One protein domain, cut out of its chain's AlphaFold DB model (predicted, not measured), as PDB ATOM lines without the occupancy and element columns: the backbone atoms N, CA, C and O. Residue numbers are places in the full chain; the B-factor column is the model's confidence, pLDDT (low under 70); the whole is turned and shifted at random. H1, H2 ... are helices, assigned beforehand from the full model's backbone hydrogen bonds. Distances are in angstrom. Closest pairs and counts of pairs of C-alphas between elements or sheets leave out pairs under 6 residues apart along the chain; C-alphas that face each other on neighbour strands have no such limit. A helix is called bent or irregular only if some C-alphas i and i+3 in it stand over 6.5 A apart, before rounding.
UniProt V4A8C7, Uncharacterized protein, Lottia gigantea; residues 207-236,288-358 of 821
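What this domain is: This is residues 207 to 236 and 288 to 358 of the 821 residues of an uncharacterized protein of Lottia gigantea (UniProt V4A8C7). The long helix H4, the shorter H3 and H6 form a loose row with H3 in the middle, running the opposite way to both. H5 meets the last end of H3, and the long link of residues 309 to 320 joins it to H4. The printed part has 101 residues with six named helices, H1 to H6 in chain order, and no named strand: all helix. It is compact, with a radius of gyration of the C-alphas of 14.2 A and spans of 42 by 32 by 23 A.

Where its parts are: H4, residues 288 to 308, measures 30.4 A from C-alpha 288 at (14.681, -7.395, 59.951) to C-alpha 308. H3, residues 220 to 232, measures 19.0 A, and H6, residues 338 to 352, measures 20.3 A, ending at (24.867, -8.269, 35.624). H5, residues 321 to 330, measures 15.1 A and is irregular: C-alphas 325 and 328 are 7.6 A apart. H1, residues 207 to 210, and H2, residues 215 to 218, are short.

How they stand to each other: H4 touches H3, the hub, at a shallow tilt of 30 degrees, opposite ways; their closest C-alphas, Ser 301 and Gln 221, are 7.0 A apart. H6 touches H3 opposite ways at 33 degrees, a shallow tilt only just short of steep, closest at the C-alphas of Ser 351 and Thr 223, 5.0 A. H5 and H3 only just touch, and only at their ends, with 3 pairs of C-alphas within 8 A; the closest are Asn 328 and Gln 232, 5.6 A. H4 and H6 are apart. H1 touches no helix; H2 is close to H4 but not clearly touching, at 7.4 A between the C-alphas of Ile 218 and Ser 301. Every O i to N i+4 pair is within hydrogen-bond range in H4 and H6, with 7 of 9 in H3 and 3 of 6 in H5; H1 and H2 are too short for such a pair.

The domain as a whole: The C-alphas farthest apart, Ser 310 and His 336, are 43.1 A apart. Residues 237 to 287 are not printed, a gap of 22.8 A between C-alphas 236 and 288. The mean pLDDT of the printed part is 75.4, with 34 residues under 70, among them 312 to 322 and 352 to 358.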
ATOM      1  N   GLU A 207      36.755 -18.200  44.570       65.69
ATOM      2  CA  GLU A 207      35.583 -18.804  45.236       65.69
ATOM      3  C   GLU A 207      34.260 -18.594  44.460       65.69
ATOM      4  O   GLU A 207      33.453 -19.521  44.401       65.69
ATOM      5  N   SER A 208      34.050 -17.447  43.795       63.50
ATOM      6  CA  SER A 208      32.882 -17.223  42.918       63.50
ATOM      7  C   SER A 208      32.905 -18.124  41.674       63.50
ATOM      8  O   SER A 208      31.867 -18.598  41.215       63.50
ATOM      9  N   VAL A 209      34.099 -18.445  41.165       66.25
ATOM     10  CA  VAL A 209      34.299 -19.367  40.041       66.25
ATOM     11  C   VAL A 209      34.080 -20.817  40.488       66.25
ATOM     12  O   VAL A 209      33.344 -21.540  39.819       66.25
ATOM     13  N   TYR A 210      34.607 -21.226  41.650       62.84
ATOM     14  CA  TYR A 210      34.427 -22.578  42.212       62.84
ATOM     15  C   TYR A 210      32.961 -22.959  42.486       62.84
ATOM     16  O   TYR A 210      32.634 -24.146  42.529       62.84
ATOM     17  N   ILE A 211      32.071 -21.975  42.622       58.38
ATOM     18  CA  ILE A 211      30.622 -22.167  42.775       58.38
ATOM     19  C   ILE A 211      29.949 -22.685  41.477       58.38
ATOM     20  O   ILE A 211      28.919 -23.352  41.555       58.38
ATOM     21  N   ASN A 212      30.543 -22.500  40.288       58.03
ATOM     22  CA  ASN A 212      29.934 -22.803  38.975       58.03
ATOM     23  C   ASN A 212      29.813 -24.307  38.605       58.03
ATOM     24  O   ASN A 212      29.848 -24.657  37.427       58.03
ATOM     25  N   GLN A 213      29.635 -25.230  39.556       59.56
ATOM     26  CA  GLN A 213      29.499 -26.668  39.241       59.56
ATOM     27  C   GLN A 213      28.155 -27.042  38.570       59.56
ATOM     28  O   GLN A 213      28.042 -28.113  37.980       59.56
ATOM     29  N   GLN A 214      27.149 -26.159  38.620       72.62
ATOM     30  CA  GLN A 214      25.877 -26.223  37.875       72.62
ATOM     31  C   GLN A 214      25.363 -24.788  37.600       72.62
ATOM     32  O   GLN A 214      24.398 -24.342  38.231       72.62
ATOM     33  N   PRO A 215      26.010 -24.018  36.704       66.50
ATOM     34  CA  PRO A 215      25.927 -22.553  36.700       66.50
ATOM     35  C   PRO A 215      24.502 -22.006  36.521       66.50
ATOM     36  O   PRO A 215      24.121 -21.057  37.195       66.50
ATOM     37  N   THR A 216      23.669 -22.631  35.683       72.69
ATOM     38  CA  THR A 216      22.323 -22.121  35.358       72.69
ATOM     39  C   THR A 216      21.357 -22.099  36.546       72.69
ATOM     40  O   THR A 216      20.519 -21.209  36.625       72.69
ATOM     41  N   VAL A 217      21.450 -23.075  37.457       72.19
ATOM     42  CA  VAL A 217      20.627 -23.115  38.683       72.19
ATOM     43  C   VAL A 217      21.318 -22.334  39.792       72.19
ATOM     44  O   VAL A 217      20.684 -21.563  40.506       72.19
ATOM     45  N   ILE A 218      22.632 -22.526  39.920       71.75
ATOM     46  CA  ILE A 218      23.404 -22.000  41.039       71.75
ATOM     47  C   ILE A 218      23.587 -20.489  40.965       71.75
ATOM     48  O   ILE A 218      23.661 -19.891  42.025       71.75
ATOM     49  N   ASN A 219      23.635 -19.859  39.789       77.12
ATOM     50  CA  ASN A 219      23.924 -18.423  39.698       77.12
ATOM     51  C   ASN A 219      22.670 -17.547  39.888       77.12
ATOM     52  O   ASN A 219      22.792 -16.412  40.337       77.12
ATOM     53  N   GLN A 220      21.459 -18.069  39.652       81.25
ATOM     54  CA  GLN A 220      20.219 -17.283  39.765       81.25
ATOM     55  C   GLN A 220      19.936 -16.798  41.199       81.25
ATOM     56  O   GLN A 220      19.595 -15.630  41.382       81.25
ATOM     57  N   GLN A 221      20.118 -17.648  42.219       81.25
ATOM     58  CA  GLN A 221      19.878 -17.247  43.617       81.25
ATOM     59  C   GLN A 221      20.951 -16.260  44.142       81.25
ATOM     60  O   GLN A 221      20.583 -15.213  44.663       81.25
ATOM     61  N   PRO A 222      22.272 -16.480  43.960       84.06
ATOM     62  CA  PRO A 222      23.307 -15.497  44.270       84.06
ATOM     63  C   PRO A 222      23.161 -14.176  43.520       84.06
ATOM     64  O   PRO A 222      23.425 -13.149  44.130       84.06
ATOM     65  N   THR A 223      22.712 -14.153  42.259       86.75
ATOM     66  CA  THR A 223      22.432 -12.886  41.561       86.75
ATOM     67  C   THR A 223      21.330 -12.096  42.265       86.75
ATOM     68  O   THR A 223      21.539 -10.915  42.535       86.75
ATOM     69  N   GLN A 224      20.223 -12.735  42.666       87.69
ATOM     70  CA  GLN A 224      19.206 -12.093  43.515       87.69
ATOM     71  C   GLN A 224      19.791 -11.619  44.855       87.69
ATOM     72  O   GLN A 224      19.389 -10.580  45.373       87.69
ATOM     73  N   ASN A 225      20.794 -12.326  45.386       87.00
ATOM     74  CA  ASN A 225      21.489 -11.916  46.601       87.00
ATOM     75  C   ASN A 225      22.354 -10.665  46.394       87.00
ATOM     76  O   ASN A 225      22.182  -9.681  47.110       87.00
ATOM     77  N   TYR A 226      23.220 -10.625  45.380       86.69
ATOM     78  CA  TYR A 226      24.000  -9.424  45.066       86.69
ATOM     79  C   TYR A 226      23.098  -8.224  44.713       86.69
ATOM     80  O   TYR A 226      23.361  -7.114  45.175       86.69
ATOM     81  N   GLN A 227      21.985  -8.457  44.008       89.31
ATOM     82  CA  GLN A 227      20.961  -7.445  43.705       89.31
ATOM     83  C   GLN A 227      20.163  -6.970  44.931       89.31
ATOM     84  O   GLN A 227      19.594  -5.885  44.885       89.31
ATOM     85  N   TYR A 228      20.131  -7.727  46.030       90.44
ATOM     86  CA  TYR A 228      19.593  -7.258  47.313       90.44
ATOM     87  C   TYR A 228      20.632  -6.456  48.108       90.44
ATOM     88  O   TYR A 228      20.310  -5.425  48.697       90.44
ATOM     89  N   TYR A 229      21.890  -6.909  48.126       87.75
ATOM     90  CA  TYR A 229      22.944  -6.259  48.907       87.75
ATOM     91  C   TYR A 229      23.387  -4.911  48.329       87.75
ATOM     92  O   TYR A 229      23.550  -3.977  49.111       87.75
ATOM     93  N   VAL A 230      23.547  -4.780  47.005       87.69
ATOM     94  CA  VAL A 230      24.026  -3.526  46.389       87.69
ATOM     95  C   VAL A 230      23.085  -2.345  46.694       87.69
ATOM     96  O   VAL A 230      23.558  -1.396  47.316       87.69
ATOM     97  N   PRO A 231      21.762  -2.397  46.426       87.19
ATOM     98  CA  PRO A 231      20.868  -1.268  46.692       87.19
ATOM     99  C   PRO A 231      20.563  -1.028  48.175       87.19
ATOM    100  O   PRO A 231      19.919  -0.038  48.491       87.19
ATOM    101  N   GLN A 232      20.926  -1.932  49.094       84.81
ATOM    102  CA  GLN A 232      20.868  -1.655  50.539       84.81
ATOM    103  C   GLN A 232      22.204  -1.135  51.091       84.81
ATOM    104  O   GLN A 232      22.237  -0.664  52.222       84.81
ATOM    105  N   SER A 233      23.292  -1.199  50.321       79.94
ATOM    106  CA  SER A 233      24.547  -0.535  50.673       79.94
ATOM    107  C   SER A 233      24.486   0.965  50.345       79.94
ATOM    108  O   SER A 233      23.646   1.396  49.556       79.94
ATOM    109  N   ASN A 234      25.326   1.777  50.994       65.12
ATOM    110  CA  ASN A 234      25.229   3.243  50.948       65.12
ATOM    111  C   ASN A 234      25.769   3.828  49.624       65.12
ATOM    112  O   ASN A 234      26.924   4.245  49.571       65.12
ATOM    113  N   THR A 235      24.975   3.755  48.544       52.34
ATOM    114  CA  THR A 235      25.456   3.983  47.164       52.34
ATOM    115  C   THR A 235      24.430   4.697  46.265       52.34
ATOM    116  O   THR A 235      23.495   4.063  45.768       52.34
ATOM    117  N   GLY A 236      24.614   6.000  46.038       50.50
ATOM    118  CA  GLY A 236      24.262   6.734  44.809       50.50
ATOM    119  C   GLY A 236      22.793   6.896  44.408       50.50
ATOM    120  O   GLY A 236      22.499   7.629  43.468       50.50
ATOM    121  N   ARG A 288      14.169  -6.225  59.211       89.94
ATOM    122  CA  ARG A 288      14.681  -7.395  59.951       89.94
ATOM    123  C   ARG A 288      14.184  -8.723  59.372       89.94
ATOM    124  O   ARG A 288      14.980  -9.659  59.272       89.94
ATOM    125  N   GLN A 289      12.917  -8.813  58.973       93.12
ATOM    126  CA  GLN A 289      12.336  -9.999  58.342       93.12
ATOM    127  C   GLN A 289      12.949 -10.233  56.961       93.12
ATOM    128  O   GLN A 289      13.537 -11.290  56.746       93.12
ATOM    129  N   SER A 290      12.919  -9.222  56.087       92.88
ATOM    130  CA  SER A 290      13.525  -9.254  54.753       92.88
ATOM    131  C   SER A 290      14.985  -9.714  54.821       92.88
ATOM    132  O   SER A 290      15.374 -10.663  54.146       92.88
ATOM    133  N   ARG A 291      15.781  -9.144  55.736       89.88
ATOM    134  CA  ARG A 291      17.176  -9.549  55.958       89.88
ATOM    135  C   ARG A 291      17.322 -10.983  56.483       89.88
ATOM    136  O   ARG A 291      18.332 -11.632  56.208       89.88
ATOM    137  N   THR A 292      16.355 -11.488  57.246       91.31
ATOM    138  CA  THR A 292      16.363 -12.856  57.794       91.31
ATOM    139  C   THR A 292      16.012 -13.890  56.725       91.31
ATOM    140  O   THR A 292      16.694 -14.910  56.624       91.31
ATOM    141  N   GLU A 293      15.004 -13.608  55.902       93.25
ATOM    142  CA  GLU A 293      14.646 -14.389  54.713       93.25
ATOM    143  C   GLU A 293      15.822 -14.418  53.732       93.25
ATOM    144  O   GLU A 293      16.287 -15.487  53.344       93.25
ATOM    145  N   HIS A 294      16.437 -13.265  53.481       90.88
ATOM    146  CA  HIS A 294      17.600 -13.167  52.613       90.88
ATOM    147  C   HIS A 294      18.805 -14.002  53.093       90.88
ATOM    148  O   HIS A 294      19.408 -14.768  52.340       90.88
ATOM    149  N   ASN A 295      19.137 -13.930  54.389       89.31
ATOM    150  CA  ASN A 295      20.193 -14.766  54.973       89.31
ATOM    151  C   ASN A 295      19.841 -16.267  54.976       89.31
ATOM    152  O   ASN A 295      20.745 -17.111  54.976       89.31
ATOM    153  N   LYS A 296      18.550 -16.625  54.983       93.12
ATOM    154  CA  LYS A 296      18.088 -18.006  54.817       93.12
ATOM    155  C   LYS A 296      18.315 -18.473  53.375       93.12
ATOM    156  O   LYS A 296      18.889 -19.545  53.206       93.12
ATOM    157  N   ASP A 297      17.997 -17.672  52.364       90.75
ATOM    158  CA  ASP A 297      18.169 -18.048  50.952       90.75
ATOM    159  C   ASP A 297      19.656 -18.197  50.569       90.75
ATOM    160  O   ASP A 297      20.048 -19.178  49.927       90.75
ATOM    161  N   VAL A 298      20.529 -17.312  51.072       88.69
ATOM    162  CA  VAL A 298      22.000 -17.467  50.998       88.69
ATOM    163  C   VAL A 298      22.457 -18.787  51.643       88.69
ATOM    164  O   VAL A 298      23.332 -19.483  51.119       88.69
ATOM    165  N   LYS A 299      21.870 -19.162  52.785       90.06
ATOM    166  CA  LYS A 299      22.214 -20.385  53.522       90.06
ATOM    167  C   LYS A 299      21.704 -21.650  52.828       90.06
ATOM    168  O   LYS A 299      22.440 -22.635  52.795       90.06
ATOM    169  N   GLU A 300      20.503 -21.631  52.259       90.44
ATOM    170  CA  GLU A 300      19.950 -22.739  51.472       90.44
ATOM    171  C   GLU A 300      20.744 -22.931  50.172       90.44
ATOM    172  O   GLU A 300      21.138 -24.058  49.868       90.44
ATOM    173  N   SER A 301      21.149 -21.841  49.505       88.00
ATOM    174  CA  SER A 301      22.084 -21.872  48.365       88.00
ATOM    175  C   SER A 301      23.416 -22.549  48.736       88.00
ATOM    176  O   SER A 301      23.869 -23.476  48.056       88.00
ATOM    177  N   ARG A 302      24.033 -22.159  49.867       87.19
ATOM    178  CA  ARG A 302      25.260 -22.800  50.390       87.19
ATOM    179  C   ARG A 302      25.048 -24.276  50.772       87.19
ATOM    180  O   ARG A 302      25.969 -25.076  50.619       87.19
ATOM    181  N   GLN A 303      23.863 -24.663  51.255       89.50
ATOM    182  CA  GLN A 303      23.544 -26.064  51.564       89.50
ATOM    183  C   GLN A 303      23.332 -26.911  50.304       89.50
ATOM    184  O   GLN A 303      23.823 -28.037  50.259       89.50
ATOM    185  N   TYR A 304      22.685 -26.371  49.268       89.06
ATOM    186  CA  TYR A 304      22.530 -27.028  47.966       89.06
ATOM    187  C   TYR A 304      23.893 -27.309  47.317       89.06
ATOM    188  O   TYR A 304      24.180 -28.443  46.928       89.06
ATOM    189  N   LEU A 305      24.780 -26.307  47.311       87.75
ATOM    190  CA  LEU A 305      26.181 -26.446  46.897       87.75
ATOM    191  C   LEU A 305      26.903 -27.567  47.660       87.75
ATOM    192  O   LEU A 305      27.508 -28.445  47.048       87.75
ATOM    193  N   LYS A 306      26.797 -27.576  48.995       88.88
ATOM    194  CA  LYS A 306      27.456 -28.573  49.856       88.88
ATOM    195  C   LYS A 306      26.859 -29.983  49.751       88.88
ATOM    196  O   LYS A 306      27.544 -30.947  50.076       88.88
ATOM    197  N   GLY A 307      25.606 -30.115  49.314       89.94
ATOM    198  CA  GLY A 307      24.975 -31.406  49.029       89.94
ATOM    199  C   GLY A 307      25.378 -32.000  47.676       89.94
ATOM    200  O   GLY A 307      25.444 -33.219  47.547       89.94
ATOM    201  N   ASN A 308      25.666 -31.146  46.686       85.50
ATOM    202  CA  ASN A 308      25.926 -31.560  45.305       85.50
ATOM    203  C   ASN A 308      27.416 -31.589  44.921       85.50
ATOM    204  O   ASN A 308      27.767 -32.237  43.937       85.50
ATOM    205  N   SER A 309      28.294 -30.909  45.668       85.31
ATOM    206  CA  SER A 309      29.735 -30.892  45.399       85.31
ATOM    207  C   SER A 309      30.508 -31.919  46.225       85.31
ATOM    208  O   SER A 309      30.350 -32.012  47.442       85.31
ATOM    209  N   SER A 310      31.435 -32.632  45.580       77.38
ATOM    210  CA  SER A 310      32.461 -33.433  46.262       77.38
ATOM    211  C   SER A 310      33.579 -32.576  46.871       77.38
ATOM    212  O   SER A 310      34.348 -33.062  47.701       77.38
ATOM    213  N   HIS A 311      33.682 -31.296  46.494       74.94
ATOM    214  CA  HIS A 311      34.599 -30.362  47.131       74.94
ATOM    215  C   HIS A 311      34.016 -29.911  48.468       74.94
ATOM    216  O   HIS A 311      33.177 -29.016  48.545       74.94
ATOM    217  N   ASN A 312      34.517 -30.517  49.545       60.66
ATOM    218  CA  ASN A 312      34.273 -30.079  50.914       60.66
ATOM    219  C   ASN A 312      35.041 -28.772  51.191       60.66
ATOM    220  O   ASN A 312      35.980 -28.746  51.987       60.66
ATOM    221  N   LEU A 313      34.654 -27.699  50.490       67.38
ATOM    222  CA  LEU A 313      35.115 -26.338  50.738       67.38
ATOM    223  C   LEU A 313      34.872 -26.038  52.219       67.38
ATOM    224  O   LEU A 313      33.740 -26.098  52.717       67.38
ATOM    225  N   SER A 314      35.976 -25.816  52.932       42.75
ATOM    226  CA  SER A 314      35.973 -25.605  54.375       42.75
ATOM    227  C   SER A 314      35.109 -24.397  54.737       42.75
ATOM    228  O   SER A 314      34.976 -23.456  53.956       42.75
ATOM    229  N   ASN A 315      34.576 -24.379  55.960       46.72
ATOM    230  CA  ASN A 315      33.785 -23.254  56.471       46.72
ATOM    231  C   ASN A 315      34.597 -21.934  56.573       46.72
ATOM    232  O   ASN A 315      34.024 -20.906  56.912       46.72
ATOM    233  N   ASN A 316      35.900 -21.959  56.268       42.50
ATOM    234  CA  ASN A 316      36.830 -20.825  56.265       42.50
ATOM    235  C   ASN A 316      36.819 -20.016  54.940       42.50
ATOM    236  O   ASN A 316      37.816 -19.374  54.616       42.50
ATOM    237  N   SER A 317      35.744 -20.082  54.143       45.50
ATOM    238  CA  SER A 317      35.568 -19.279  52.915       45.50
ATOM    239  C   SER A 317      35.738 -17.786  53.205       45.50
ATOM    240  O   SER A 317      35.103 -17.297  54.144       45.50
ATOM    241  N   LYS A 318      36.505 -17.041  52.396       43.31
ATOM    242  CA  LYS A 318      36.773 -15.612  52.661       43.31
ATOM    243  C   LYS A 318      35.517 -14.737  52.518       43.31
ATOM    244  O   LYS A 318      35.485 -13.623  53.033       43.31
ATOM    245  N   TYR A 319      34.454 -15.268  51.902       51.34
ATOM    246  CA  TYR A 319      33.077 -14.785  52.072       51.34
ATOM    247  C   TYR A 319      32.528 -15.114  53.469       51.34
ATOM    248  O   TYR A 319      31.629 -15.955  53.636       51.34
ATOM    249  N   ASP A 320      33.083 -14.428  54.461       52.84
ATOM    250  CA  ASP A 320      32.654 -14.470  55.851       52.84
ATOM    251  C   ASP A 320      31.187 -14.000  55.973       52.84
ATOM    252  O   ASP A 320      30.855 -12.894  55.524       52.84
ATOM    253  N   PRO A 321      30.282 -14.796  56.581       60.69
ATOM    254  CA  PRO A 321      28.936 -14.350  56.927       60.69
ATOM    255  C   PRO A 321      28.889 -13.027  57.706       60.69
ATOM    256  O   PRO A 321      27.872 -12.342  57.637       60.69
ATOM    257  N   HIS A 322      29.959 -12.635  58.406       62.16
ATOM    258  CA  HIS A 322      30.053 -11.350  59.097       62.16
ATOM    259  C   HIS A 322      29.895 -10.134  58.167       62.16
ATOM    260  O   HIS A 322      29.280  -9.150  58.586       62.16
ATOM    261  N   PHE A 323      30.311 -10.209  56.892       70.88
ATOM    262  CA  PHE A 323      30.021  -9.137  55.927       70.88
ATOM    263  C   PHE A 323      28.507  -8.966  55.730       70.88
ATOM    264  O   PHE A 323      27.984  -7.864  55.827       70.88
ATOM    265  N   PHE A 324      27.768 -10.062  55.562       74.06
ATOM    266  CA  PHE A 324      26.313 -10.029  55.387       74.06
ATOM    267  C   PHE A 324      25.534  -9.778  56.695       74.06
ATOM    268  O   PHE A 324      24.391  -9.318  56.658       74.06
ATOM    269  N   GLN A 325      26.143 -10.043  57.857       71.81
ATOM    270  CA  GLN A 325      25.561  -9.799  59.186       71.81
ATOM    271  C   GLN A 325      25.707  -8.344  59.656       71.81
ATOM    272  O   GLN A 325      24.832  -7.861  60.378       71.81
ATOM    273  N   ASN A 326      26.705  -7.602  59.162       69.00
ATOM    274  CA  ASN A 326      26.922  -6.190  59.518       69.00
ATOM    275  C   ASN A 326      26.666  -5.219  58.343       69.00
ATOM    276  O   ASN A 326      26.085  -4.158  58.546       69.00
ATOM    277  N   GLY A 327      26.984  -5.631  57.111       66.69
ATOM    278  CA  GLY A 327      27.069  -4.796  55.905       66.69
ATOM    279  C   GLY A 327      25.892  -3.854  55.636       66.69
ATOM    280  O   GLY A 327      26.092  -2.658  55.463       66.69
ATOM    281  N   ASN A 328      24.668  -4.392  55.615       57.66
ATOM    282  CA  ASN A 328      23.495  -3.765  54.981       57.66
ATOM    283  C   ASN A 328      23.028  -2.416  55.542       57.66
ATOM    284  O   ASN A 328      22.220  -1.775  54.884       57.66
ATOM    285  N   HIS A 329      23.396  -2.033  56.767       60.53
ATOM    286  CA  HIS A 329      22.781  -0.863  57.410       60.53
ATOM    287  C   HIS A 329      23.750  -0.003  58.222       60.53
ATOM    288  O   HIS A 329      23.528   1.196  58.291       60.53
ATOM    289  N   THR A 330      24.796  -0.573  58.827       69.44
ATOM    290  CA  THR A 330      25.677   0.133  59.781       69.44
ATOM    291  C   THR A 330      27.114   0.285  59.280       69.44
ATOM    292  O   THR A 330      28.028   0.426  60.087       69.44
ATOM    293  N   THR A 331      27.334   0.164  57.969       78.75
ATOM    294  CA  THR A 331      28.661   0.300  57.354       78.75
ATOM    295  C   THR A 331      28.647   1.522  56.458       78.75
ATOM    296  O   THR A 331      27.879   1.571  55.494       78.75
ATOM    297  N   ASP A 332      29.493   2.493  56.779       74.81
ATOM    298  CA  ASP A 332      29.583   3.754  56.054       74.81
ATOM    299  C   ASP A 332      30.375   3.533  54.749       74.81
ATOM    300  O   ASP A 332      31.570   3.817  54.666       74.81
ATOM    301  N   ASN A 333      29.723   2.991  53.714       79.38
ATOM    302  CA  ASN A 333      30.268   3.073  52.358       79.38
ATOM    303  C   ASN A 333      30.188   4.544  51.927       79.38
ATOM    304  O   ASN A 333      29.103   5.124  51.900       79.38
ATOM    305  N   THR A 334      31.320   5.152  51.588       83.94
ATOM    306  CA  THR A 334      31.376   6.520  51.068       83.94
ATOM    307  C   THR A 334      31.711   6.502  49.585       83.94
ATOM    308  O   THR A 334      32.645   5.818  49.162       83.94
ATOM    309  N   GLU A 335      30.953   7.242  48.778       83.12
ATOM    310  CA  GLU A 335      31.127   7.224  47.320       83.12
ATOM    311  C   GLU A 335      32.416   7.912  46.872       83.12
ATOM    312  O   GLU A 335      33.042   7.489  45.908       83.12
ATOM    313  N   HIS A 336      32.880   8.911  47.626       84.44
ATOM    314  CA  HIS A 336      34.147   9.581  47.346       84.44
ATOM    315  C   HIS A 336      35.378   8.653  47.471       84.44
ATOM    316  O   HIS A 336      36.430   8.986  46.926       84.44
ATOM    317  N   ASP A 337      35.296   7.490  48.147       90.44
ATOM    318  CA  ASP A 337      36.377   6.494  48.075       90.44
ATOM    319  C   ASP A 337      36.201   5.604  46.838       90.44
ATOM    320  O   ASP A 337      35.367   4.696  46.777       90.44
ATOM    321  N   SER A 338      37.098   5.805  45.874       88.69
ATOM    322  CA  SER A 338      37.270   4.958  44.690       88.69
ATOM    323  C   SER A 338      37.312   3.444  44.973       88.69
ATOM    324  O   SER A 338      36.941   2.661  44.100       88.69
ATOM    325  N   LYS A 339      37.739   2.998  46.165       89.56
ATOM    326  CA  LYS A 339      37.715   1.581  46.571       89.56
ATOM    327  C   LYS A 339      36.296   1.082  46.805       89.56
ATOM    328  O   LYS A 339      35.987  -0.033  46.387       89.56
ATOM    329  N   ASN A 340      35.444   1.900  47.425       87.44
ATOM    330  CA  ASN A 340      34.032   1.585  47.607       87.44
ATOM    331  C   ASN A 340      33.369   1.497  46.234       87.44
ATOM    332  O   ASN A 340      32.842   0.436  45.911       87.44
ATOM    333  N   ILE A 341      33.507   2.521  45.375       89.38
ATOM    334  CA  ILE A 341      32.982   2.483  43.993       89.38
ATOM    335  C   ILE A 341      33.458   1.225  43.252       89.38
ATOM    336  O   ILE A 341      32.641   0.507  42.685       89.38
ATOM    337  N   ARG A 342      34.755   0.891  43.291       88.00
ATOM    338  CA  ARG A 342      35.290  -0.323  42.638       88.00
ATOM    339  C   ARG A 342      34.728  -1.621  43.222       88.00
ATOM    340  O   ARG A 342      34.536  -2.577  42.476       88.00
ATOM    341  N   TYR A 343      34.455  -1.679  44.524       88.81
ATOM    342  CA  TYR A 343      33.825  -2.836  45.159       88.81
ATOM    343  C   TYR A 343      32.343  -2.966  44.772       88.81
ATOM    344  O   TYR A 343      31.895  -4.061  44.435       88.81
ATOM    345  N   ILE A 344      31.604  -1.854  44.763       88.62
ATOM    346  CA  ILE A 344      30.182  -1.780  44.399       88.62
ATOM    347  C   ILE A 344      29.994  -2.119  42.920       88.62
ATOM    348  O   ILE A 344      29.200  -3.002  42.598       88.62
ATOM    349  N   ASN A 345      30.770  -1.484  42.035       87.56
ATOM    350  CA  ASN A 345      30.782  -1.772  40.602       87.56
ATOM    351  C   ASN A 345      31.229  -3.207  40.341       87.56
ATOM    352  O   ASN A 345      30.619  -3.889  39.532       87.56
ATOM    353  N   GLY A 346      32.199  -3.721  41.101       89.06
ATOM    354  CA  GLY A 346      32.524  -5.142  41.092       89.06
ATOM    355  C   GLY A 346      31.302  -6.014  41.403       89.06
ATOM    356  O   GLY A 346      30.940  -6.867  40.601       89.06
ATOM    357  N   LEU A 347      30.608  -5.800  42.526       85.44
ATOM    358  CA  LEU A 347      29.409  -6.581  42.862       85.44
ATOM    359  C   LEU A 347      28.273  -6.427  41.835       85.44
ATOM    360  O   LEU A 347      27.599  -7.414  41.533       85.44
ATOM    361  N   SER A 348      28.058  -5.230  41.282       83.00
ATOM    362  CA  SER A 348      27.019  -4.995  40.276       83.00
ATOM    363  C   SER A 348      27.385  -5.630  38.929       83.00
ATOM    364  O   SER A 348      26.528  -6.276  38.321       83.00
ATOM    365  N   GLU A 349      28.656  -5.594  38.519       80.31
ATOM    366  CA  GLU A 349      29.210  -6.354  37.394       80.31
ATOM    367  C   GLU A 349      29.047  -7.864  37.607       80.31
ATOM    368  O   GLU A 349      28.505  -8.535  36.738       80.31
ATOM    369  N   TYR A 350      29.396  -8.419  38.772       74.94
ATOM    370  CA  TYR A 350      29.159  -9.843  39.067       74.94
ATOM    371  C   TYR A 350      27.664 -10.218  39.103       74.94
ATOM    372  O   TYR A 350      27.328 -11.382  38.890       74.94
ATOM    373  N   SER A 351      26.761  -9.258  39.341       74.19
ATOM    374  CA  SER A 351      25.306  -9.471  39.283       74.19
ATOM    375  C   SER A 351      24.701  -9.337  37.877       74.19
ATOM    376  O   SER A 351      23.628  -9.887  37.628       74.19
ATOM    377  N   SER A 352      25.368  -8.618  36.966       56.97
ATOM    378  CA  SER A 352      24.867  -8.269  35.624       56.97
ATOM    379  C   SER A 352      25.597  -8.997  34.489       56.97
ATOM    380  O   SER A 352      25.011  -9.252  33.435       56.97
ATOM    381  N   GLN A 353      26.852  -9.400  34.696       54.25
ATOM    382  CA  GLN A 353      27.584 -10.267  33.783       54.25
ATOM    383  C   GLN A 353      26.999 -11.682  33.833       54.25
ATOM    384  O   GLN A 353      27.035 -12.367  34.855       54.25
ATOM    385  N   ASN A 354      26.511 -12.149  32.681       52.69
ATOM    386  CA  ASN A 354      25.955 -13.488  32.491       52.69
ATOM    387  C   ASN A 354      27.042 -14.582  32.564       52.69
ATOM    388  O   ASN A 354      27.425 -15.186  31.562       52.69
ATOM    389  N   LEU A 355      27.538 -14.868  33.770       55.81
ATOM    390  CA  LEU A 355      28.229 -16.117  34.073       55.81
ATOM    391  C   LEU A 355      27.176 -17.245  34.002       55.81
ATOM    392  O   LEU A 355      26.252 -17.253  34.818       55.81
ATOM    393  N   PRO A 356      27.269 -18.189  33.042       48.28
ATOM    394  CA  PRO A 356      28.508 -18.676  32.439       48.28
ATOM    395  C   PRO A 356      28.792 -18.176  31.008       48.28
ATOM    396  O   PRO A 356      28.010 -18.409  30.085       48.28
ATOM    397  N   LYS A 357      30.029 -17.708  30.771       50.12
ATOM    398  CA  LYS A 357      30.575 -17.458  29.416       50.12
ATOM    399  C   LYS A 357      30.565 -18.697  28.496       50.12
ATOM    400  O   LYS A 357      30.698 -18.553  27.289       50.12
ATOM    401  N   ALA A 358      30.387 -19.902  29.048       48.56
ATOM    402  CA  ALA A 358      30.285 -21.150  28.290       48.56
ATOM    403  C   ALA A 358      28.922 -21.362  27.596       48.56
ATOM    404  O   ALA A 358      28.867 -22.063  26.592       48.56
TER     405      ALA A 358